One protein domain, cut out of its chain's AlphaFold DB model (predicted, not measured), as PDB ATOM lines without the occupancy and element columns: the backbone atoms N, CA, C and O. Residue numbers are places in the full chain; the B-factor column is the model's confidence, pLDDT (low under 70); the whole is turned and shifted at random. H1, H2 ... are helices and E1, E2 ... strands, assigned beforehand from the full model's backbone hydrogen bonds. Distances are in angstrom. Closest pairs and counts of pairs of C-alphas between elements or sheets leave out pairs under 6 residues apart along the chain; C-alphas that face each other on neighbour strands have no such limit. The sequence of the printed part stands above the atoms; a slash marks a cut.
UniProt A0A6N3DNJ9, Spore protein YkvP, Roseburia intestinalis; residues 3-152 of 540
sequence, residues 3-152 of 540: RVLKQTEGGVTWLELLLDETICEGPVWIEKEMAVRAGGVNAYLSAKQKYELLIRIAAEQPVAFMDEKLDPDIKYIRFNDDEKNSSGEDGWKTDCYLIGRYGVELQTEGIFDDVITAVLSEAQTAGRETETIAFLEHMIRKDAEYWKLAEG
ATOM      1  N   ARG A   3     -21.375  -5.936 -65.839       94.62
ATOM      2  CA  ARG A   3     -22.095  -5.473 -64.650       94.62
ATOM      3  C   ARG A   3     -21.109  -4.714 -63.761       94.62
ATOM      4  O   ARG A   3     -20.274  -5.340 -63.105       94.62
ATOM      5  N   VAL A   4     -21.146  -3.387 -63.801       95.50
ATOM      6  CA  VAL A   4     -20.228  -2.493 -63.082       95.50
ATOM      7  C   VAL A   4     -20.901  -1.949 -61.826       95.50
ATOM      8  O   VAL A   4     -22.064  -1.550 -61.865       95.50
ATOM      9  N   LEU A   5     -20.169  -1.935 -60.712       95.38
ATOM     10  CA  LEU A   5     -20.596  -1.304 -59.466       95.38
ATOM     11  C   LEU A   5     -20.285   0.197 -59.494       95.38
ATOM     12  O   LEU A   5     -19.145   0.592 -59.744       95.38
ATOM     13  N   LYS A   6     -21.280   1.029 -59.182       94.38
ATOM     14  CA  LYS A   6     -21.147   2.487 -59.046       94.38
ATOM     15  C   LYS A   6     -21.727   2.946 -57.711       94.38
ATOM     16  O   LYS A   6     -22.715   2.379 -57.264       94.38
ATOM     17  N   GLN A   7     -21.159   3.984 -57.103       92.06
ATOM     18  CA  GLN A   7     -21.748   4.651 -55.934       92.06
ATOM     19  C   GLN A   7     -22.736   5.738 -56.398       92.06
ATOM     20  O   GLN A   7     -22.423   6.517 -57.298       92.06
ATOM     21  N   THR A   8     -23.944   5.766 -55.831       92.19
ATOM     22  CA  THR A   8     -25.025   6.701 -56.183       92.19
ATOM     23  C   THR A   8     -25.993   6.884 -55.013       92.19
ATOM     24  O   THR A   8     -26.361   5.918 -54.359       92.19
ATOM     25  N   GLU A   9     -26.435   8.116 -54.742       86.62
ATOM     26  CA  GLU A   9     -27.266   8.446 -53.564       86.62
ATOM     27  C   GLU A   9     -28.640   7.749 -53.534       86.62
ATOM     28  O   GLU A   9     -29.201   7.566 -52.461       86.62
ATOM     29  N   GLY A  10     -29.172   7.331 -54.689       88.00
ATOM     30  CA  GLY A  10     -30.440   6.590 -54.804       88.00
ATOM     31  C   GLY A  10     -30.272   5.094 -55.085       88.00
ATOM     32  O   GLY A  10     -31.161   4.487 -55.678       88.00
ATOM     33  N   GLY A  11     -29.095   4.539 -54.791       92.88
ATOM     34  CA  GLY A  11     -28.766   3.133 -55.028       92.88
ATOM     35  C   GLY A  11     -29.231   2.197 -53.914       92.88
ATOM     36  O   GLY A  11     -29.840   2.618 -52.937       92.88
ATOM     37  N   VAL A  12     -28.876   0.924 -54.066       95.56
ATOM     38  CA  VAL A  12     -29.007  -0.121 -53.050       95.56
ATOM     39  C   VAL A  12     -28.111   0.211 -51.859       95.56
ATOM     40  O   VAL A  12     -26.907   0.440 -51.999       95.56
ATOM     41  N   THR A  13     -28.705   0.244 -50.679       96.44
ATOM     42  CA  THR A  13     -28.036   0.524 -49.409       96.44
ATOM     43  C   THR A  13     -27.267  -0.693 -48.888       96.44
ATOM     44  O   THR A  13     -27.515  -1.831 -49.288       96.44
ATOM     45  N   TRP A  14     -26.341  -0.474 -47.948       95.69
ATOM     46  CA  TRP A  14     -25.651  -1.575 -47.262       95.69
ATOM     47  C   TRP A  14     -26.626  -2.526 -46.564       95.69
ATOM     48  O   TRP A  14     -26.374  -3.727 -46.526       95.69
ATOM     49  N   LEU A  15     -27.736  -1.991 -46.043       95.88
ATOM     50  CA  LEU A  15     -28.730  -2.773 -45.328       95.88
ATOM     51  C   LEU A  15     -29.521  -3.673 -46.278       95.88
ATOM     52  O   LEU A  15     -29.711  -4.846 -45.982       95.88
ATOM     53  N   GLU A  16     -29.933  -3.160 -47.438       95.88
ATOM     54  CA  GLU A  16     -30.593  -3.979 -48.461       95.88
ATOM     55  C   GLU A  16     -29.681  -5.111 -48.949       95.88
ATOM     56  O   GLU A  16     -30.143  -6.239 -49.079       95.88
ATOM     57  N   LEU A  17     -28.381  -4.849 -49.141       94.69
ATOM     58  CA  LEU A  17     -27.413  -5.909 -49.455       94.69
ATOM     59  C   LEU A  17     -27.274  -6.921 -48.311       94.69
ATOM     60  O   LEU A  17     -27.197  -8.122 -48.558       94.69
ATOM     61  N   LEU A  18     -27.241  -6.461 -47.058       94.56
ATOM     62  CA  LEU A  18     -27.141  -7.346 -45.898       94.56
ATOM     63  C   LEU A  18     -28.372  -8.261 -45.757       94.56
ATOM     64  O   LEU A  18     -28.239  -9.409 -45.346       94.56
ATOM     65  N   LEU A  19     -29.561  -7.761 -46.097       93.44
ATOM     66  CA  LEU A  19     -30.818  -8.507 -45.998       93.44
ATOM     67  C   LEU A  19     -31.099  -9.395 -47.218       93.44
ATOM     68  O   LEU A  19     -31.843 -10.367 -47.096       93.44
ATOM     69  N   ASP A  20     -30.522  -9.075 -48.376       91.88
ATOM     70  CA  ASP A  20     -30.701  -9.827 -49.616       91.88
ATOM     71  C   ASP A  20     -29.370 -10.017 -50.366       91.88
ATOM     72  O   ASP A  20     -28.966  -9.224 -51.225       91.88
ATOM     73  N   GLU A  21     -28.698 -11.134 -50.071       89.38
ATOM     74  CA  GLU A  21     -27.462 -11.546 -50.745       89.38
ATOM     75  C   GLU A  21     -27.659 -11.764 -52.258       89.38
ATOM     76  O   GLU A  21     -26.700 -11.623 -53.024       89.38
ATOM     77  N   THR A  22     -28.885 -12.041 -52.731       90.00
ATOM     78  CA  THR A  22     -29.137 -12.323 -54.156       90.00
ATOM     79  C   THR A  22     -28.851 -11.112 -55.045       90.00
ATOM     80  O   THR A  22     -28.463 -11.253 -56.208       90.00
ATOM     81  N   ILE A  23     -28.909  -9.899 -54.481       91.00
ATOM     82  CA  ILE A  23     -28.520  -8.662 -55.166       91.00
ATOM     83  C   ILE A  23     -27.054  -8.733 -55.629       91.00
ATOM     84  O   ILE A  23     -26.692  -8.190 -56.681       91.00
ATOM     85  N   CYS A  24     -26.198  -9.441 -54.891       89.00
ATOM     86  CA  CYS A  24     -24.781  -9.593 -55.193       89.00
ATOM     87  C   CYS A  24     -24.468 -10.704 -56.211       89.00
ATOM     88  O   CYS A  24     -23.297 -10.846 -56.570       89.00
ATOM     89  N   GLU A  25     -25.449 -11.469 -56.703       89.19
ATOM     90  CA  GLU A  25     -25.221 -12.641 -57.566       89.19
ATOM     91  C   GLU A  25     -24.571 -12.324 -58.918       89.19
ATOM     92  O   GLU A  25     -24.897 -11.364 -59.614       89.19
ATOM     93  N   GLY A  26     -23.676 -13.199 -59.360       89.44
ATOM     94  CA  GLY A  26     -23.012 -13.087 -60.644       89.44
ATOM     95  C   GLY A  26     -21.759 -12.208 -60.610       89.44
ATOM     96  O   GLY A  26     -21.415 -11.578 -59.602       89.44
ATOM     97  N   PRO A  27     -21.011 -12.169 -61.724       92.56
ATOM     98  CA  PRO A  27     -19.779 -11.399 -61.792       92.56
ATOM     99  C   PRO A  27     -20.040  -9.893 -61.714       92.56
ATOM    100  O   PRO A  27     -20.873  -9.369 -62.451       92.56
ATOM    101  N   VAL A  28     -19.261  -9.196 -60.886       94.62
ATOM    102  CA  VAL A  28     -19.315  -7.737 -60.722       94.62
ATOM    103  C   VAL A  28     -17.933  -7.150 -60.982       94.62
ATOM    104  O   VAL A  28     -16.914  -7.683 -60.541       94.62
ATOM    105  N   TRP A  29     -17.892  -6.042 -61.712       95.62
ATOM    106  CA  TRP A  29     -16.685  -5.254 -61.923       95.62
ATOM    107  C   TRP A  29     -16.687  -4.062 -60.977       95.62
ATOM    108  O   TRP A  29     -17.615  -3.257 -60.992       95.62
ATOM    109  N   ILE A  30     -15.644  -3.955 -60.160       94.94
ATOM    110  CA  ILE A  30     -15.499  -2.896 -59.160       94.94
ATOM    111  C   ILE A  30     -14.263  -2.078 -59.510       94.94
ATOM    112  O   ILE A  30     -13.210  -2.636 -59.833       94.94
ATOM    113  N   GLU A  31     -14.378  -0.755 -59.456       94.94
ATOM    114  CA  GLU A  31     -13.222   0.130 -59.583       94.94
ATOM    115  C   GLU A  31     -12.227  -0.170 -58.461       94.94
ATOM    116  O   GLU A  31     -12.581  -0.226 -57.282       94.94
ATOM    117  N   LYS A  32     -10.957  -0.373 -58.811       93.69
ATOM    118  CA  LYS A  32      -9.935  -0.770 -57.838       93.69
ATOM    119  C   LYS A  32      -9.825   0.211 -56.674       93.69
ATOM    120  O   LYS A  32      -9.652  -0.220 -55.540       93.69
ATOM    121  N   GLU A  33      -9.920   1.506 -56.951       92.81
ATOM    122  CA  GLU A  33      -9.858   2.542 -55.919       92.81
ATOM    123  C   GLU A  33     -11.026   2.437 -54.938       92.81
ATOM    124  O   GLU A  33     -10.808   2.546 -53.737       92.81
ATOM    125  N   MET A  34     -12.233   2.135 -55.423       94.56
ATOM    126  CA  MET A  34     -13.411   1.911 -54.582       94.56
ATOM    127  C   MET A  34     -13.207   0.713 -53.649       94.56
ATOM    128  O   MET A  34     -13.434   0.821 -52.447       94.56
ATOM    129  N   ALA A  35     -12.688  -0.403 -54.173       93.62
ATOM    130  CA  ALA A  35     -12.363  -1.565 -53.348       93.62
ATOM    131  C   ALA A  35     -11.274  -1.248 -52.304       93.62
ATOM    132  O   ALA A  35     -11.390  -1.664 -51.155       93.62
ATOM    133  N   VAL A  36     -10.235  -0.489 -52.679       94.25
ATOM    134  CA  VAL A  36      -9.159  -0.068 -51.767       94.25
ATOM    135  C   VAL A  36      -9.681   0.867 -50.676       94.25
ATOM    136  O   VAL A  36      -9.316   0.674 -49.522       94.25
ATOM    137  N   ARG A  37     -10.543   1.845 -50.992       93.81
ATOM    138  CA  ARG A  37     -11.121   2.775 -49.997       93.81
ATOM    139  C   ARG A  37     -11.875   2.048 -48.885       93.81
ATOM    140  O   ARG A  37     -11.688   2.393 -47.717       93.81
ATOM    141  N   ALA A  38     -12.590   0.988 -49.257       94.00
ATOM    142  CA  ALA A  38     -13.311   0.134 -48.326       94.00
ATOM    143  C   ALA A  38     -12.397  -0.763 -47.459       94.00
ATOM    144  O   ALA A  38     -12.908  -1.440 -46.572       94.00
ATOM    145  N   GLY A  39     -11.077  -0.813 -47.701       92.00
ATOM    146  CA  GLY A  39     -10.118  -1.687 -46.996       92.00
ATOM    147  C   GLY A  39      -9.620  -2.887 -47.820       92.00
ATOM    148  O   GLY A  39      -8.816  -3.691 -47.348       92.00
ATOM    149  N   GLY A  40     -10.058  -3.014 -49.075       92.88
ATOM    150  CA  GLY A  40      -9.710  -4.132 -49.953       92.88
ATOM    151  C   GLY A  40     -10.530  -5.391 -49.691       92.88
ATOM    152  O   GLY A  40     -11.484  -5.386 -48.918       92.88
ATOM    153  N   VAL A  41     -10.164  -6.494 -50.345       92.38
ATOM    154  CA  VAL A  41     -10.772  -7.811 -50.093       92.38
ATOM    155  C   VAL A  41     -10.319  -8.326 -48.727       92.38
ATOM    156  O   VAL A  41      -9.117  -8.309 -48.424       92.38
ATOM    157  N   ASN A  42     -11.272  -8.803 -47.923       93.38
ATOM    158  CA  ASN A  42     -10.974  -9.462 -46.662       93.38
ATOM    159  C   ASN A  42     -10.604 -10.934 -46.910       93.38
ATOM    160  O   ASN A  42     -11.462 -11.812 -46.931       93.38
ATOM    161  N   ALA A  43      -9.309 -11.194 -47.093       89.56
ATOM    162  CA  ALA A  43      -8.785 -12.538 -47.336       89.56
ATOM    163  C   ALA A  43      -8.871 -13.472 -46.109       89.56
ATOM    164  O   ALA A  43      -8.546 -14.653 -46.227       89.56
ATOM    165  N   TYR A  44      -9.275 -12.959 -44.936       91.06
ATOM    166  CA  TYR A  44      -9.395 -13.753 -43.706       91.06
ATOM    167  C   TYR A  44     -10.749 -14.465 -43.615       91.06
ATOM    168  O   TYR A  44     -10.888 -15.417 -42.852       91.06
ATOM    169  N   LEU A  45     -11.731 -14.049 -44.420       90.69
ATOM    170  CA  LEU A  45     -12.991 -14.769 -44.578       90.69
ATOM    171  C   LEU A  45     -12.778 -15.963 -45.514       90.69
ATOM    172  O   LEU A  45     -12.251 -15.804 -46.615       90.69
ATOM    173  N   SER A  46     -13.207 -17.156 -45.106       87.38
ATOM    174  CA  SER A  46     -13.124 -18.364 -45.939       87.38
ATOM    175  C   SER A  46     -14.183 -18.407 -47.048       87.38
ATOM    176  O   SER A  46     -13.994 -19.119 -48.031       87.38
ATOM    177  N   ALA A  47     -15.260 -17.623 -46.929       89.50
ATOM    178  CA  ALA A  47     -16.348 -17.532 -47.902       89.50
ATOM    179  C   ALA A  47     -17.001 -16.137 -47.908       89.50
ATOM    180  O   ALA A  47     -16.834 -15.359 -46.964       89.50
ATOM    181  N   LYS A  48     -17.789 -15.839 -48.951       91.44
ATOM    182  CA  LYS A  48     -18.575 -14.599 -49.099       91.44
ATOM    183  C   LYS A  48     -17.721 -13.315 -49.081       91.44
ATOM    184  O   LYS A  48     -18.172 -12.258 -48.642       91.44
ATOM    185  N   GLN A  49     -16.492 -13.370 -49.602       92.81
ATOM    186  CA  GLN A  49     -15.565 -12.228 -49.622       92.81
ATOM    187  C   GLN A  49     -16.075 -11.092 -50.512       92.81
ATOM    188  O   GLN A  49     -16.002  -9.919 -50.140       92.81
ATOM    189  N   LYS A  50     -16.613 -11.432 -51.694       93.56
ATOM    190  CA  LYS A  50     -17.237 -10.446 -52.591       93.56
ATOM    191  C   LYS A  50     -18.433  -9.776 -51.911       93.56
ATOM    192  O   LYS A  50     -18.561  -8.558 -51.980       93.56
ATOM    193  N   TYR A  51     -19.292 -10.571 -51.280       94.69
ATOM    194  CA  TYR A  51     -20.496 -10.100 -50.599       94.69
ATOM    195  C   TYR A  51     -20.159  -9.105 -49.479       94.69
ATOM    196  O   TYR A  51     -20.635  -7.972 -49.492       94.69
ATOM    197  N   GLU A  52     -19.237  -9.477 -48.589       95.69
ATOM    198  CA  GLU A  52     -18.785  -8.615 -47.492       95.69
ATOM    199  C   GLU A  52     -18.140  -7.309 -47.990       95.69
ATOM    200  O   GLU A  52     -18.417  -6.233 -47.452       95.69
ATOM    201  N   LEU A  53     -17.343  -7.369 -49.065       96.06
ATOM    202  CA  LEU A  53     -16.764  -6.176 -49.687       96.06
ATOM    203  C   LEU A  53     -17.841  -5.229 -50.236       96.06
ATOM    204  O   LEU A  53     -17.726  -4.016 -50.065       96.06
ATOM    205  N   LEU A  54     -18.877  -5.759 -50.891       96.38
ATOM    206  CA  LEU A  54     -19.965  -4.944 -51.440       96.38
ATOM    207  C   LEU A  54     -20.749  -4.227 -50.336       96.38
ATOM    208  O   LEU A  54     -21.041  -3.043 -50.493       96.38
ATOM    209  N   ILE A  55     -21.013  -4.894 -49.206       97.00
ATOM    210  CA  ILE A  55     -21.653  -4.267 -48.040       97.00
ATOM    211  C   ILE A  55     -20.780  -3.131 -47.496       97.00
ATOM    212  O   ILE A  55     -21.286  -2.034 -47.265       97.00
ATOM    213  N   ARG A  56     -19.462  -3.340 -47.347       96.44
ATOM    214  CA  ARG A  56     -18.546  -2.274 -46.899       96.44
ATOM    215  C   ARG A  56     -18.531  -1.071 -47.836       96.44
ATOM    216  O   ARG A  56     -18.564   0.057 -47.358       96.44
ATOM    217  N   ILE A  57     -18.510  -1.294 -49.150       96.75
ATOM    218  CA  ILE A  57     -18.582  -0.208 -50.140       96.75
ATOM    219  C   ILE A  57     -19.919   0.540 -50.022       96.75
ATOM    220  O   ILE A  57     -19.936   1.771 -50.033       96.75
ATOM    221  N   ALA A  58     -21.027  -0.194 -49.886       96.75
ATOM    222  CA  ALA A  58     -22.364   0.376 -49.755       96.75
ATOM    223  C   ALA A  58     -22.583   1.119 -48.426       96.75
ATOM    224  O   ALA A  58     -23.451   1.989 -48.341       96.75
ATOM    225  N   ALA A  59     -21.800   0.790 -47.393       94.25
ATOM    226  CA  ALA A  59     -21.834   1.460 -46.096       94.25
ATOM    227  C   ALA A  59     -21.187   2.854 -46.145       94.25
ATOM    228  O   ALA A  59     -21.552   3.719 -45.353       94.25
ATOM    229  N   GLU A  60     -20.260   3.098 -47.080       92.50
ATOM    230  CA  GLU A  60     -19.747   4.447 -47.356       92.50
ATOM    231  C   GLU A  60     -20.771   5.284 -48.133       92.50
ATOM    232  O   GLU A  60     -21.014   6.445 -47.809       92.50
ATOM    233  N   GLN A  61     -21.356   4.696 -49.179       94.31
ATOM    234  CA  GLN A  61     -22.362   5.329 -50.028       94.31
ATOM    235  C   GLN A  61     -23.169   4.246 -50.759       94.31
ATOM    236  O   GLN A  61     -22.548   3.298 -51.246       94.31
ATOM    237  N   PRO A  62     -24.503   4.391 -50.918       96.44
ATOM    238  CA  PRO A  62     -25.312   3.403 -51.629       96.44
ATOM    239  C   PRO A  62     -24.798   3.125 -53.050       96.44
ATOM    240  O   PRO A  62     -24.155   3.971 -53.680       96.44
ATOM    241  N   VAL A  63     -25.067   1.923 -53.558       96.62
ATOM    242  CA  VAL A  63     -24.482   1.404 -54.801       96.62
ATOM    243  C   VAL A  63     -25.529   1.022 -55.840       96.62
ATOM    244  O   VAL A  63     -26.626   0.585 -55.522       96.62
ATOM    245  N   ALA A  64     -25.190   1.126 -57.117       95.69
ATOM    246  CA  ALA A  64     -25.994   0.616 -58.218       95.69
ATOM    247  C   ALA A  64     -25.159  -0.292 -59.120       95.69
ATOM    248  O   ALA A  64     -23.963  -0.074 -59.323       95.69
ATOM    249  N   PHE A  65     -25.821  -1.296 -59.691       94.06
ATOM    250  CA  PHE A  65     -25.237  -2.200 -60.673       94.06
ATOM    251  C   PHE A  65     -25.695  -1.772 -62.064       94.06
ATOM    252  O   PHE A  65     -26.889  -1.806 -62.358       94.06
ATOM    253  N   MET A  66     -24.758  -1.363 -62.914       93.25
ATOM    254  CA  MET A  66     -25.044  -0.858 -64.258       93.25
ATOM    255  C   MET A  66     -24.411  -1.762 -65.317       93.25
ATOM    256  O   MET A  66     -23.241  -2.122 -65.208       93.25
ATOM    257  N   ASP A  67     -25.173  -2.119 -66.351       93.56
ATOM    258  CA  ASP A  67     -24.649  -2.853 -67.503       93.56
ATOM    259  C   ASP A  67     -24.043  -1.880 -68.515       93.56
ATOM    260  O   ASP A  67     -24.740  -1.279 -69.334       93.56
ATOM    261  N   GLU A  68     -22.721  -1.736 -68.480       92.38
ATOM    262  CA  GLU A  68     -22.007  -0.781 -69.326       92.38
ATOM    263  C   GLU A  68     -20.766  -1.384 -69.998       92.38
ATOM    264  O   GLU A  68     -20.422  -2.562 -69.839       92.38
ATOM    265  N   LYS A  69     -20.123  -0.605 -70.869       91.12
ATOM    266  CA  LYS A  69     -18.798  -0.960 -71.388       91.12
ATOM    267  C   LYS A  69     -17.763  -0.489 -70.376       91.12
ATOM    268  O   LYS A  69     -17.843   0.643 -69.922       91.12
ATOM    269  N   LEU A  70     -16.791  -1.345 -70.073       91.94
ATOM    270  CA  LEU A  70     -15.675  -0.965 -69.214       91.94
ATOM    271  C   LEU A  70     -14.891   0.171 -69.866       91.94
ATOM    272  O   LEU A  70     -14.502   0.070 -71.034       91.94
ATOM    273  N   ASP A  71     -14.665   1.223 -69.092       90.38
ATOM    274  CA  ASP A  71     -13.766   2.306 -69.458       90.38
ATOM    275  C   ASP A  71     -12.314   1.780 -69.468       90.38
ATOM    276  O   ASP A  71     -11.868   1.243 -68.449       90.38
ATOM    277  N   PRO A  72     -11.579   1.877 -70.594       89.38
ATOM    278  CA  PRO A  72     -10.197   1.408 -70.680       89.38
ATOM    279  C   PRO A  72      -9.221   2.191 -69.787       89.38
ATOM    280  O   PRO A  72      -8.165   1.649 -69.456       89.38
ATOM    281  N   ASP A  73      -9.558   3.419 -69.385       92.25
ATOM    282  CA  ASP A  73      -8.700   4.267 -68.551       92.25
ATOM    283  C   ASP A  73      -8.873   3.974 -67.049       92.25
ATOM    284  O   ASP A  73      -8.024   4.335 -66.229       92.25
ATOM    285  N   ILE A  74      -9.936   3.253 -66.674       90.56
ATOM    286  CA  ILE A  74     -10.227   2.876 -65.289       90.56
ATOM    287  C   ILE A  74      -9.771   1.437 -65.020       90.56
ATOM    288  O   ILE A  74     -10.077   0.487 -65.742       90.56
ATOM    289  N   LYS A  75      -9.059   1.243 -63.905       92.69
ATOM    290  CA  LYS A  75      -8.653  -0.092 -63.449       92.69
ATOM    291  C   LYS A  75      -9.792  -0.767 -62.696       92.69
ATOM    292  O   LYS A  75      -9.962  -0.545 -61.498       92.69
ATOM    293  N   TYR A  76     -10.513  -1.641 -63.383       92.88
ATOM    294  CA  TYR A  76     -11.512  -2.505 -62.763       92.88
ATOM    295  C   TYR A  76     -10.923  -3.844 -62.305       92.88
ATOM    296  O   TYR A  76     -10.027  -4.405 -62.941       92.88
ATOM    297  N   ILE A  77     -11.473  -4.382 -61.219       92.69
ATOM    298  CA  ILE A  77     -11.260  -5.752 -60.756       92.69
ATOM    299  C   ILE A  77     -12.566  -6.510 -60.971       92.69
ATOM    300  O   ILE A  77     -13.629  -6.067 -60.537       92.69
ATOM    301  N   ARG A  78     -12.489  -7.654 -61.654       93.38
ATOM    302  CA  ARG A  78     -13.625  -8.563 -61.792       93.38
ATOM    303  C   ARG A  78     -13.673  -9.488 -60.586       93.38
ATOM    304  O   ARG A  78     -12.788 -10.323 -60.426       93.38
ATOM    305  N   PHE A  79     -14.741  -9.387 -59.814       89.94
ATOM    306  CA  PHE A  79     -15.087 -10.359 -58.789       89.94
ATOM    307  C   PHE A  79     -16.111 -11.324 -59.371       89.94
ATOM    308  O   PHE A  79     -17.176 -10.913 -59.830       89.94
ATOM    309  N   ASN A  80     -15.765 -12.606 -59.414       87.31
ATOM    310  CA  ASN A  80     -16.753 -13.641 -59.696       87.31
ATOM    311  C   ASN A  80     -17.515 -13.956 -58.408       87.31
ATOM    312  O   ASN A  80     -17.106 -13.534 -57.328       87.31
ATOM    313  N   ASP A  81     -18.619 -14.690 -58.518       78.75
ATOM    314  CA  ASP A  81     -19.093 -15.436 -57.354       78.75
ATOM    315  C   ASP A  81     -17.918 -16.277 -56.855       78.75
ATOM    316  O   ASP A  81     -17.284 -16.952 -57.678       78.75
ATOM    317  N   ASP A  82     -17.589 -16.160 -55.563       65.06
ATOM    318  CA  ASP A  82     -16.603 -17.028 -54.914       65.06
ATOM    319  C   ASP A  82     -16.918 -18.451 -55.381       65.06
ATOM    320  O   ASP A  82     -18.087 -18.838 -55.316       65.06
ATOM    321  N   GLU A  83     -15.938 -19.132 -56.001       50.66
ATOM    322  CA  GLU A  83     -16.159 -20.338 -56.812       50.66
ATOM    323  C   GLU A  83     -17.258 -21.199 -56.199       50.66
ATOM    324  O   GLU A  83     -17.061 -21.769 -55.129       50.66
ATOM    325  N   LYS A  84     -18.430 -21.195 -56.855       44.25
ATOM    326  CA  LYS A  84     -19.671 -21.844 -56.418       44.25
ATOM    327  C   LYS A  84     -19.388 -23.028 -55.484       44.25
ATOM    328  O   LYS A  84     -19.052 -24.108 -55.961       44.25
ATOM    329  N   ASN A  85     -19.586 -22.827 -54.181       44.12
ATOM    330  CA  ASN A  85     -19.582 -23.874 -53.160       44.12
ATOM    331  C   ASN A  85     -18.272 -24.666 -52.990       44.12
ATOM    332  O   ASN A  85     -18.277 -25.896 -53.057       44.12
ATOM    333  N   SER A  86     -17.181 -24.001 -52.635       43.91
ATOM    334  CA  SER A  86     -16.088 -24.637 -51.883       43.91
ATOM    335  C   SER A  86     -16.191 -24.371 -50.370       43.91
ATOM    336  O   SER A  86     -15.187 -24.097 -49.731       43.91
ATOM    337  N   SER A  87     -17.340 -24.331 -49.697       40.31
ATOM    338  CA  SER A  87     -18.483 -25.253 -49.615       40.31
ATOM    339  C   SER A  87     -19.538 -24.547 -48.731       40.31
ATOM    340  O   SER A  87     -19.237 -23.530 -48.107       40.31
ATOM    341  N   GLY A  88     -20.762 -25.059 -48.592       52.00
ATOM    342  CA  GLY A  88     -21.724 -24.548 -47.597       52.00
ATOM    343  C   GLY A  88     -21.265 -24.628 -46.123       52.00
ATOM    344  O   GLY A  88     -22.087 -24.398 -45.242       52.00
ATOM    345  N   GLU A  89     -20.003 -24.967 -45.827       61.66
ATOM    346  CA  GLU A  89     -19.509 -25.178 -44.461       61.66
ATOM    347  C   GLU A  89     -19.202 -23.890 -43.688       61.66
ATOM    348  O   GLU A  89     -19.347 -23.918 -42.472       61.66
ATOM    349  N   ASP A  90     -18.847 -22.772 -44.339       77.00
ATOM    350  CA  ASP A  90     -18.363 -21.567 -43.631       77.00
ATOM    351  C   ASP A  90     -19.058 -20.243 -44.005       77.00
ATOM    352  O   ASP A  90     -18.852 -19.241 -43.324       77.00
ATOM    353  N   GLY A  91     -19.908 -20.191 -45.043       87.38
ATOM    354  CA  GLY A  91     -20.589 -18.943 -45.448       87.38
ATOM    355  C   GLY A  91     -21.391 -18.295 -44.313       87.38
ATOM    356  O   GLY A  91     -21.366 -17.080 -44.133       87.38
ATOM    357  N   TRP A  92     -21.990 -19.129 -43.467       91.38
ATOM    358  CA  TRP A  92     -22.721 -18.703 -42.282       91.38
ATOM    359  C   TRP A  92     -21.851 -18.018 -41.219       91.38
ATOM    360  O   TRP A  92     -22.362 -17.220 -40.433       91.38
ATOM    361  N   LYS A  93     -20.540 -18.303 -41.182       94.12
ATOM    362  CA  LYS A  93     -19.596 -17.596 -40.304       94.12
ATOM    363  C   LYS A  93     -19.428 -16.159 -40.770       94.12
ATOM    364  O   LYS A  93     -19.401 -15.260 -39.935       94.12
ATOM    365  N   THR A  94     -19.383 -15.928 -42.084       94.38
ATOM    366  CA  THR A  94     -19.382 -14.570 -42.643       94.38
ATOM    367  C   THR A  94     -20.682 -13.838 -42.312       94.38
ATOM    368  O   THR A  94     -20.628 -12.672 -41.933       94.38
ATOM    369  N   ASP A  95     -21.829 -14.519 -42.342       94.94
ATOM    370  CA  ASP A  95     -23.110 -13.913 -41.949       94.94
ATOM    371  C   ASP A  95     -23.122 -13.533 -40.460       94.94
ATOM    372  O   ASP A  95     -23.444 -12.400 -40.103       94.94
ATOM    373  N   CYS A  96     -22.667 -14.430 -39.577       96.56
ATOM    374  CA  CYS A  96     -22.510 -14.131 -38.148       96.56
ATOM    375  C   CYS A  96     -21.543 -12.962 -37.909       96.56
ATOM    376  O   CYS A  96     -21.786 -12.103 -37.059       96.56
ATOM    377  N   TYR A  97     -20.443 -12.924 -38.663       97.38
ATOM    378  CA  TYR A  97     -19.461 -11.849 -38.617       97.38
ATOM    379  C   TYR A  97     -20.070 -10.503 -39.022       97.38
ATOM    380  O   TYR A  97     -19.866  -9.510 -38.323       97.38
ATOM    381  N   LEU A  98     -20.848 -10.466 -40.108       97.06
ATOM    382  CA  LEU A  98     -21.539  -9.266 -40.577       97.06
ATOM    383  C   LEU A  98     -22.561  -8.763 -39.547       97.06
ATOM    384  O   LEU A  98     -22.593  -7.561 -39.280       97.06
ATOM    385  N   ILE A  99     -23.314  -9.663 -38.902       96.81
ATOM    386  CA  ILE A  99     -24.222  -9.310 -37.795       96.81
ATOM    387  C   ILE A  99     -23.449  -8.667 -36.640       96.81
ATOM    388  O   ILE A  99     -23.859  -7.631 -36.123       96.81
ATOM    389  N   GLY A 100     -22.312  -9.247 -36.239       97.12
ATOM    390  CA  GLY A 100     -21.465  -8.670 -35.192       97.12
ATOM    391  C   GLY A 100     -20.869  -7.314 -35.586       97.12
ATOM    392  O   GLY A 100     -20.857  -6.373 -34.786       97.12
ATOM    393  N   ARG A 101     -20.407  -7.179 -36.836       96.75
ATOM    394  CA  ARG A 101     -19.810  -5.948 -37.372       96.75
ATOM    395  C   ARG A 101     -20.805  -4.789 -37.344       96.75
ATOM    396  O   ARG A 101     -20.476  -3.764 -36.746       96.75
ATOM    397  N   TYR A 102     -21.992  -5.000 -37.919       96.88
ATOM    398  CA  TYR A 102     -23.065  -4.009 -38.083       96.88
ATOM    399  C   TYR A 102     -24.123  -4.053 -36.966       96.88
ATOM    400  O   TYR A 102     -25.242  -3.572 -37.133       96.88
ATOM    401  N   GLY A 103     -23.809  -4.665 -35.819       95.88
ATOM    402  CA  GLY A 103     -24.793  -4.905 -34.760       95.88
ATOM    403  C   GLY A 103     -25.408  -3.629 -34.173       95.88
ATOM    404  O   GLY A 103     -26.591  -3.622 -33.846       95.88
ATOM    405  N   VAL A 104     -24.640  -2.536 -34.077       94.69
ATOM    406  CA  VAL A 104     -25.142  -1.245 -33.561       94.69
ATOM    407  C   VAL A 104     -26.125  -0.620 -34.551       94.69
ATOM    408  O   VAL A 104     -27.178  -0.110 -34.168       94.69
ATOM    409  N   GLU A 105     -25.797  -0.688 -35.834       95.75
ATOM    410  CA  GLU A 105     -26.605  -0.189 -36.935       95.75
ATOM    411  C   GLU A 105     -27.907  -0.994 -37.057       95.75
ATOM    412  O   GLU A 105     -28.988  -0.415 -37.075       95.75
ATOM    413  N   LEU A 106     -27.831  -2.327 -37.007       96.50
ATOM    414  CA  LEU A 106     -28.999  -3.216 -37.009       96.50
ATOM    415  C   LEU A 106     -29.941  -2.981 -35.816       96.50
ATOM    416  O   LEU A 106     -31.161  -3.066 -35.963       96.50
ATOM    417  N   GLN A 107     -29.395  -2.687 -34.631       95.81
ATOM    418  CA  GLN A 107     -30.193  -2.321 -33.454       95.81
ATOM    419  C   GLN A 107     -30.883  -0.970 -33.637       95.81
ATOM    420  O   GLN A 107     -32.033  -0.809 -33.233       95.81
ATOM    421  N   THR A 108     -30.196  -0.014 -34.265       95.38
ATOM    422  CA  THR A 108     -30.744   1.318 -34.559       95.38
ATOM    423  C   THR A 108     -31.920   1.231 -35.535       95.38
ATOM    424  O   THR A 108     -32.920   1.918 -35.347       95.38
ATOM    425  N   GLU A 109     -31.834   0.331 -36.515       93.75
ATOM    426  CA  GLU A 109     -32.897   0.047 -37.490       93.75
ATOM    427  C   GLU A 109     -34.011  -0.870 -36.938       93.75
ATOM    428  O   GLU A 109     -35.020  -1.093 -37.599       93.75
ATOM    429  N   GLY A 110     -33.865  -1.397 -35.714       95.56
ATOM    430  CA  GLY A 110     -34.895  -2.199 -35.041       95.56
ATOM    431  C   GLY A 110     -35.090  -3.618 -35.588       95.56
ATOM    432  O   GLY A 110     -36.109  -4.235 -35.295       95.56
ATOM    433  N   ILE A 111     -34.129  -4.135 -36.355       96.19
ATOM    434  CA  ILE A 111     -34.211  -5.424 -37.075       96.19
ATOM    435  C   ILE A 111     -33.172  -6.453 -36.605       96.19
ATOM    436  O   ILE A 111     -33.081  -7.547 -37.155       96.19
ATOM    437  N   PHE A 112     -32.362  -6.117 -35.597       95.56
ATOM    438  CA  PHE A 112     -31.298  -6.989 -35.089       95.56
ATOM    439  C   PHE A 112     -31.810  -8.380 -34.677       95.56
ATOM    440  O   PHE A 112     -31.239  -9.392 -35.086       95.56
ATOM    441  N   ASP A 113     -32.916  -8.433 -33.930       95.50
ATOM    442  CA  ASP A 113     -33.510  -9.693 -33.466       95.50
ATOM    443  C   ASP A 113     -34.078 -10.528 -34.627       95.50
ATOM    444  O   ASP A 113     -33.959 -11.757 -34.627       95.50
ATOM    445  N   ASP A 114     -34.633  -9.872 -35.651       95.44
ATOM    446  CA  ASP A 114     -35.168 -10.532 -36.846       95.44
ATOM    447  C   ASP A 114     -34.045 -11.181 -37.669       95.44
ATOM    448  O   ASP A 114     -34.161 -12.340 -38.076       95.44
ATOM    449  N   VAL A 115     -32.925 -10.473 -37.856       94.75
ATOM    450  CA  VAL A 115     -31.751 -10.987 -38.579       94.75
ATOM    451  C   VAL A 115     -31.124 -12.175 -37.843       94.75
ATOM    452  O   VAL A 115     -30.813 -13.193 -38.467       94.75
ATOM    453  N   ILE A 116     -30.987 -12.100 -36.513       95.19
ATOM    454  CA  ILE A 116     -30.509 -13.234 -35.706       95.19
ATOM    455  C   ILE A 116     -31.459 -14.426 -35.845       95.19
ATOM    456  O   ILE A 116     -31.009 -15.550 -36.072       95.19
ATOM    457  N   THR A 117     -32.768 -14.192 -35.749       95.31
ATOM    458  CA  THR A 117     -33.780 -15.249 -35.875       95.31
ATOM    459  C   THR A 117     -33.702 -15.938 -37.238       95.31
ATOM    460  O   THR A 117     -33.778 -17.167 -37.306       95.31
ATOM    461  N   ALA A 118     -33.494 -15.179 -38.316       93.69
ATOM    462  CA  ALA A 118     -33.332 -15.725 -39.660       93.69
ATOM    463  C   ALA A 118     -32.102 -16.645 -39.765       93.69
ATOM    464  O   ALA A 118     -32.236 -17.794 -40.195       93.69
ATOM    465  N   VAL A 119     -30.931 -16.192 -39.296       93.19
ATOM    466  CA  VAL A 119     -29.692 -16.993 -39.328       93.19
ATOM    467  C   VAL A 119     -29.797 -18.244 -38.452       93.19
ATOM    468  O   VAL A 119     -29.337 -19.316 -38.851       93.19
ATOM    469  N   LEU A 120     -30.430 -18.154 -37.277       94.69
ATOM    470  CA  LEU A 120     -30.625 -19.310 -36.393       94.69
ATOM    471  C   LEU A 120     -31.630 -20.324 -36.959       94.69
ATOM    472  O   LEU A 120     -31.411 -21.526 -36.827       94.69
ATOM    473  N   SER A 121     -32.687 -19.870 -37.636       94.06
ATOM    474  CA  SER A 121     -33.647 -20.746 -38.324       94.06
ATOM    475  C   SER A 121     -32.988 -21.535 -39.467       94.06
ATOM    476  O   SER A 121     -33.188 -22.748 -39.612       94.06
ATOM    477  N   GLU A 122     -32.126 -20.873 -40.245       91.12
ATOM    478  CA  GLU A 122     -31.314 -21.540 -41.267       91.12
ATOM    479  C   GLU A 122     -30.346 -22.551 -40.630       91.12
ATOM    480  O   GLU A 122     -30.267 -23.704 -41.063       91.12
ATOM    481  N   ALA A 123     -29.659 -22.155 -39.553       92.38
ATOM    482  CA  ALA A 123     -28.742 -23.021 -38.820       92.38
ATOM    483  C   ALA A 123     -29.439 -24.258 -38.234       92.38
ATOM    484  O   ALA A 123     -28.871 -25.351 -38.266       92.38
ATOM    485  N   GLN A 124     -30.670 -24.111 -37.742       92.62
ATOM    486  CA  GLN A 124     -31.491 -25.216 -37.255       92.62
ATOM    487  C   GLN A 124     -31.840 -26.187 -38.387       92.62
ATOM    488  O   GLN A 124     -31.667 -27.398 -38.241       92.62
ATOM    489  N   THR A 125     -32.260 -25.661 -39.540       91.44
ATOM    490  CA  THR A 125     -32.567 -26.464 -40.735       91.44
ATOM    491  C   THR A 125     -31.335 -27.228 -41.237       91.44
ATOM    492  O   THR A 125     -31.450 -28.371 -41.678       91.44
ATOM    493  N   ALA A 126     -30.151 -26.624 -41.120       89.56
ATOM    494  CA  ALA A 126     -28.868 -27.220 -41.487       89.56
ATOM    495  C   ALA A 126     -28.225 -28.085 -40.377       89.56
ATOM    496  O   ALA A 126     -27.158 -28.653 -40.598       89.56
ATOM    497  N   GLY A 127     -28.841 -28.206 -39.192       91.44
ATOM    498  CA  GLY A 127     -28.330 -29.023 -38.081       91.44
ATOM    499  C   GLY A 127     -27.083 -28.470 -37.370       91.44
ATOM    500  O   GLY A 127     -26.383 -29.230 -36.705       91.44
ATOM    501  N   ARG A 128     -26.806 -27.165 -37.491       92.81
ATOM    502  CA  ARG A 128     -25.608 -26.462 -36.976       92.81
ATOM    503  C   ARG A 128     -25.930 -25.373 -35.940       92.81
ATOM    504  O   ARG A 128     -25.143 -24.452 -35.730       92.81
ATOM    505  N   GLU A 129     -27.095 -25.450 -35.300       92.81
ATOM    506  CA  GLU A 129     -27.619 -24.423 -34.384       92.81
ATOM    507  C   GLU A 129     -26.656 -24.102 -33.229       92.81
ATOM    508  O   GLU A 129     -26.286 -22.947 -33.043       92.81
ATOM    509  N   THR A 130     -26.180 -25.114 -32.493       94.00
ATOM    510  CA  THR A 130     -25.289 -24.908 -31.336       94.00
ATOM    511  C   THR A 130     -23.961 -24.255 -31.720       94.00
ATOM    512  O   THR A 130     -23.494 -23.356 -31.023       94.00
ATOM    513  N   GLU A 131     -23.362 -24.684 -32.833       93.94
ATOM    514  CA  GLU A 131     -22.120 -24.102 -33.354       93.94
ATOM    515  C   GLU A 131     -22.334 -22.648 -33.790       93.94
ATOM    516  O   GLU A 131     -21.538 -21.770 -33.458       93.94
ATOM    517  N   THR A 132     -23.456 -22.382 -34.464       95.00
ATOM    518  CA  THR A 132     -23.806 -21.043 -34.946       95.00
ATOM    519  C   THR A 132     -24.037 -20.072 -33.795       95.00
ATOM    520  O   THR A 132     -23.513 -18.963 -33.834       95.00
ATOM    521  N   ILE A 133     -24.751 -20.491 -32.743       96.50
ATOM    522  CA  ILE A 133     -24.958 -19.674 -31.538       96.50
ATOM    523  C   ILE A 133     -23.613 -19.326 -30.896       96.50
ATOM    524  O   ILE A 133     -23.338 -18.152 -30.657       96.50
ATOM    525  N   ALA A 134     -22.759 -20.327 -30.656       96.56
ATOM    526  CA  ALA A 134     -21.464 -20.111 -30.017       96.56
ATOM    527  C   ALA A 134     -20.586 -19.138 -30.821       96.56
ATOM    528  O   ALA A 134     -19.987 -18.224 -30.257       96.56
ATOM    529  N   PHE A 135     -20.545 -19.290 -32.144       96.12
ATOM    530  CA  PHE A 135     -19.774 -18.406 -33.012       96.12
ATOM    531  C   PHE A 135     -20.364 -16.989 -33.088       96.12
ATOM    532  O   PHE A 135     -19.629 -16.006 -33.013       96.12
ATOM    533  N   LEU A 136     -21.691 -16.862 -33.182       96.75
ATOM    534  CA  LEU A 136     -22.379 -15.572 -33.197       96.75
ATOM    535  C   LEU A 136     -22.139 -14.785 -31.899       96.75
ATOM    536  O   LEU A 136     -21.931 -13.573 -31.958       96.75
ATOM    537  N   GLU A 137     -22.091 -15.453 -30.741       96.81
ATOM    538  CA  GLU A 137     -21.741 -14.806 -29.469       96.81
ATOM    539  C   GLU A 137     -20.367 -14.126 -29.523       96.81
ATOM    540  O   GLU A 137     -20.233 -12.991 -29.056       96.81
ATOM    541  N   HIS A 138     -19.363 -14.779 -30.113       97.38
ATOM    542  CA  HIS A 138     -18.035 -14.190 -30.299       97.38
ATOM    543  C   HIS A 138     -18.080 -12.939 -31.185       97.38
ATOM    544  O   HIS A 138     -17.488 -11.907 -30.849       97.38
ATOM    545  N   MET A 139     -18.832 -12.998 -32.290       97.56
ATOM    546  CA  MET A 139     -18.973 -11.875 -33.224       97.56
ATOM    547  C   MET A 139     -19.674 -10.675 -32.579       97.56
ATOM    548  O   MET A 139     -19.226  -9.542 -32.740       97.56
ATOM    549  N   ILE A 140     -20.736 -10.916 -31.802       95.88
ATOM    550  CA  ILE A 140     -21.475  -9.867 -31.084       95.88
ATOM    551  C   ILE A 140     -20.616  -9.253 -29.969       95.88
ATOM    552  O   ILE A 140     -20.619  -8.034 -29.790       95.88
ATOM    553  N   ARG A 141     -19.852 -10.070 -29.228       96.00
ATOM    554  CA  ARG A 141     -18.941  -9.588 -28.173       96.00
ATOM    555  C   ARG A 141     -17.720  -8.847 -28.723       96.00
ATOM    556  O   ARG A 141     -17.075  -8.134 -27.957       96.00
ATOM    557  N   LYS A 142     -17.412  -9.003 -30.016       95.56
ATOM    558  CA  LYS A 142     -16.220  -8.454 -30.684       95.56
ATOM    559  C   LYS A 142     -14.919  -8.846 -29.975       95.56
ATOM    560  O   LYS A 142     -14.014  -8.026 -29.808       95.56
ATOM    561  N   ASP A 143     -14.852 -10.097 -29.525       94.44
ATOM    562  CA  ASP A 143     -13.682 -10.641 -28.838       94.44
ATOM    563  C   ASP A 143     -12.579 -11.089 -29.820       94.44
ATOM    564  O   ASP A 143     -12.562 -10.700 -30.991       94.44
ATOM    565  N   ALA A 144     -11.607 -11.870 -29.340       91.00
ATOM    566  CA  ALA A 144     -10.470 -12.307 -30.145       91.00
ATOM    567  C   ALA A 144     -10.884 -13.058 -31.426       91.00
ATOM    568  O   ALA A 144     -10.241 -12.867 -32.457       91.00
ATOM    569  N   GLU A 145     -11.957 -13.858 -31.403       93.19
ATOM    570  CA  GLU A 145     -12.408 -14.593 -32.594       93.19
ATOM    571  C   GLU A 145     -12.999 -13.651 -33.651       93.19
ATOM    572  O   GLU A 145     -12.779 -13.852 -34.844       93.19
ATOM    573  N   TYR A 146     -13.674 -12.571 -33.239       96.06
ATOM    574  CA  TYR A 146     -14.129 -11.527 -34.167       96.06
ATOM    575  C   TYR A 146     -12.947 -10.849 -34.866       96.06
ATOM    576  O   TYR A 146     -12.954 -10.666 -36.087       96.06
ATOM    577  N   TRP A 147     -11.904 -10.493 -34.110       93.31
ATOM    578  CA  TRP A 147     -10.753  -9.780 -34.666       93.31
ATOM    579  C   TRP A 147      -9.897 -10.633 -35.602       93.31
ATOM    580  O   TRP A 147      -9.338 -10.077 -36.546       93.31
ATOM    581  N   LYS A 148      -9.890 -11.964 -35.446       90.88
ATOM    582  CA  LYS A 148      -9.287 -12.882 -36.431       90.88
ATOM    583  C   LYS A 148      -9.886 -12.731 -37.835       90.88
ATOM    584  O   LYS A 148      -9.191 -13.004 -38.809       90.88
ATOM    585  N   LEU A 149     -11.140 -12.285 -37.950       93.75
ATOM    586  CA  LEU A 149     -11.796 -12.003 -39.232       93.75
ATOM    587  C   LEU A 149     -11.747 -10.516 -39.594       93.75
ATOM    588  O   LEU A 149     -11.419 -10.158 -40.726       93.75
ATOM    589  N   ALA A 150     -12.068  -9.635 -38.643       95.56
ATOM    590  CA  ALA A 150     -12.221  -8.207 -38.906       95.56
ATOM    591  C   ALA A 150     -10.923  -7.531 -39.362       95.56
ATOM    592  O   ALA A 150     -10.955  -6.669 -40.249       95.56
ATOM    593  N   GLU A 151      -9.790  -7.961 -38.800       94.38
ATOM    594  CA  GLU A 151      -8.468  -7.397 -39.071       94.38
ATOM    595  C   GLU A 151      -8.079  -7.477 -40.558       94.38
ATOM    596  O   GLU A 151      -7.387  -6.594 -41.060       94.38
ATOM    597  N   GLY A 152      -8.583  -8.461 -41.313       92.94
ATOM    598  CA  GLY A 152      -8.253  -8.632 -42.735       92.94
ATOM    599  C   GLY A 152      -8.785  -7.523 -43.652       92.94
ATOM    600  O   GLY A 152      -8.320  -7.390 -44.792       92.94
TER     601      GLY A 152
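What this domain is: This is residues 3 to 152 of the 540 residues of the protein "Spore protein YkvP" of Roseburia intestinalis (UniProt A0A6N3DNJ9). Two lobes follow each other along the longest axis. In one, helix H4 packs beside two small two-stranded sheets, E1 with E3 and E2 with E4, and the short helices H1, H2 and H3 lie round it; the other is an up-and-down bundle of H5, H7 and H8, with H6 near one end of H7 and H9 turned across the end of H8. The 150 printed residues, mixed in class, hold nine named helices and four named strands, in the order E1 H1 H2 E2 H3 H4 E3 E4 H5 H6 H7 H8 H9, and both sheets are antiparallel. The whole is compact, with a radius of gyration of the C-alphas of 15.6 A and spans of 50 by 34 by 28 A.

How they stand to each other: E1, residues 3 to 12, bends by 133 degrees at residue 9 and is the antiparallel neighbour of E3, residues 63 to 68; N 4 and O 66, 2.8 A apart, are within hydrogen-bond range. H1, residues 14 to 19, touches residues 54 to 59 of H4, residues 49 to 60, at a steep tilt of 45 degrees, opposite ways; the closest C-alphas, of Trp 14 and Ala 58, are 4.6 A apart. H2, residues 21 to 24, only just touches H4, with 3 pairs of C-alphas within 8 A, the closest those of Cys 24 and Tyr 51 at 6.3 A. E2, residues 28 to 31, is the antiparallel neighbour of E4, residues 76 to 79, with N 28 and O 79 within hydrogen-bond range at 2.9 A. The closest C-alphas of E1 and E2, those of Val 4 and Trp 29, are 4.6 A apart. H3, residues 32 to 37, only just touches H4, with 3 pairs within 8 A, the closest C-alphas those of Ala 35 and Ile 57 at 7.1 A. H4 is close to but not clearly touching H5, residues 91 to 101, at a shallow tilt of 22 degrees; the closest C-alphas, of Glu 52 and Leu 98, are 7.5 A apart. H5, H7, residues 112 to 125, and H8, residues 129 to 141, form the bundle, each running against the one before it. The closest C-alphas of H5 and H8, which touch, are those of Gly 100 and Ile 140 at 4.3 A. H7 and H8 are a helical hairpin, touching at Ala 123 and Glu 129, whose C-alphas are 4.8 A apart. H6, residues 103 to 108, is close to but not clearly touching H7, the closest C-alphas being those of Leu 106 and Phe 112 at 4.8 A. H9, residues 144 to 152, touches H8 only at the corner, the closest C-alphas being those of Met 139 and Tyr 146 at 4.9 A. Each O i to N i+4 pair is within hydrogen-bond range in H1, H3, H4, H5, H6 and H7, against 8 of 9 in H8 and 3 of 5 in H9; H2 is too short for one.

Where its parts are: E1 begins at C-alpha 3, (-22.095, -5.473, -64.650). From first to last C-alpha H4 measures 17.3 A, H7 20.3 A and H8 18.3 A. H9 ends at C-alpha 152, (-8.253, -8.632, -42.735).

The domain as a whole: The C-alphas of Asp 73 and Thr 130, the two farthest apart, are 50.1 A apart. The printed part has no cut. The links H3 to H4 and E4 to H5 are long, 11 residues each. Residues 82 to 89 have pLDDT under 70.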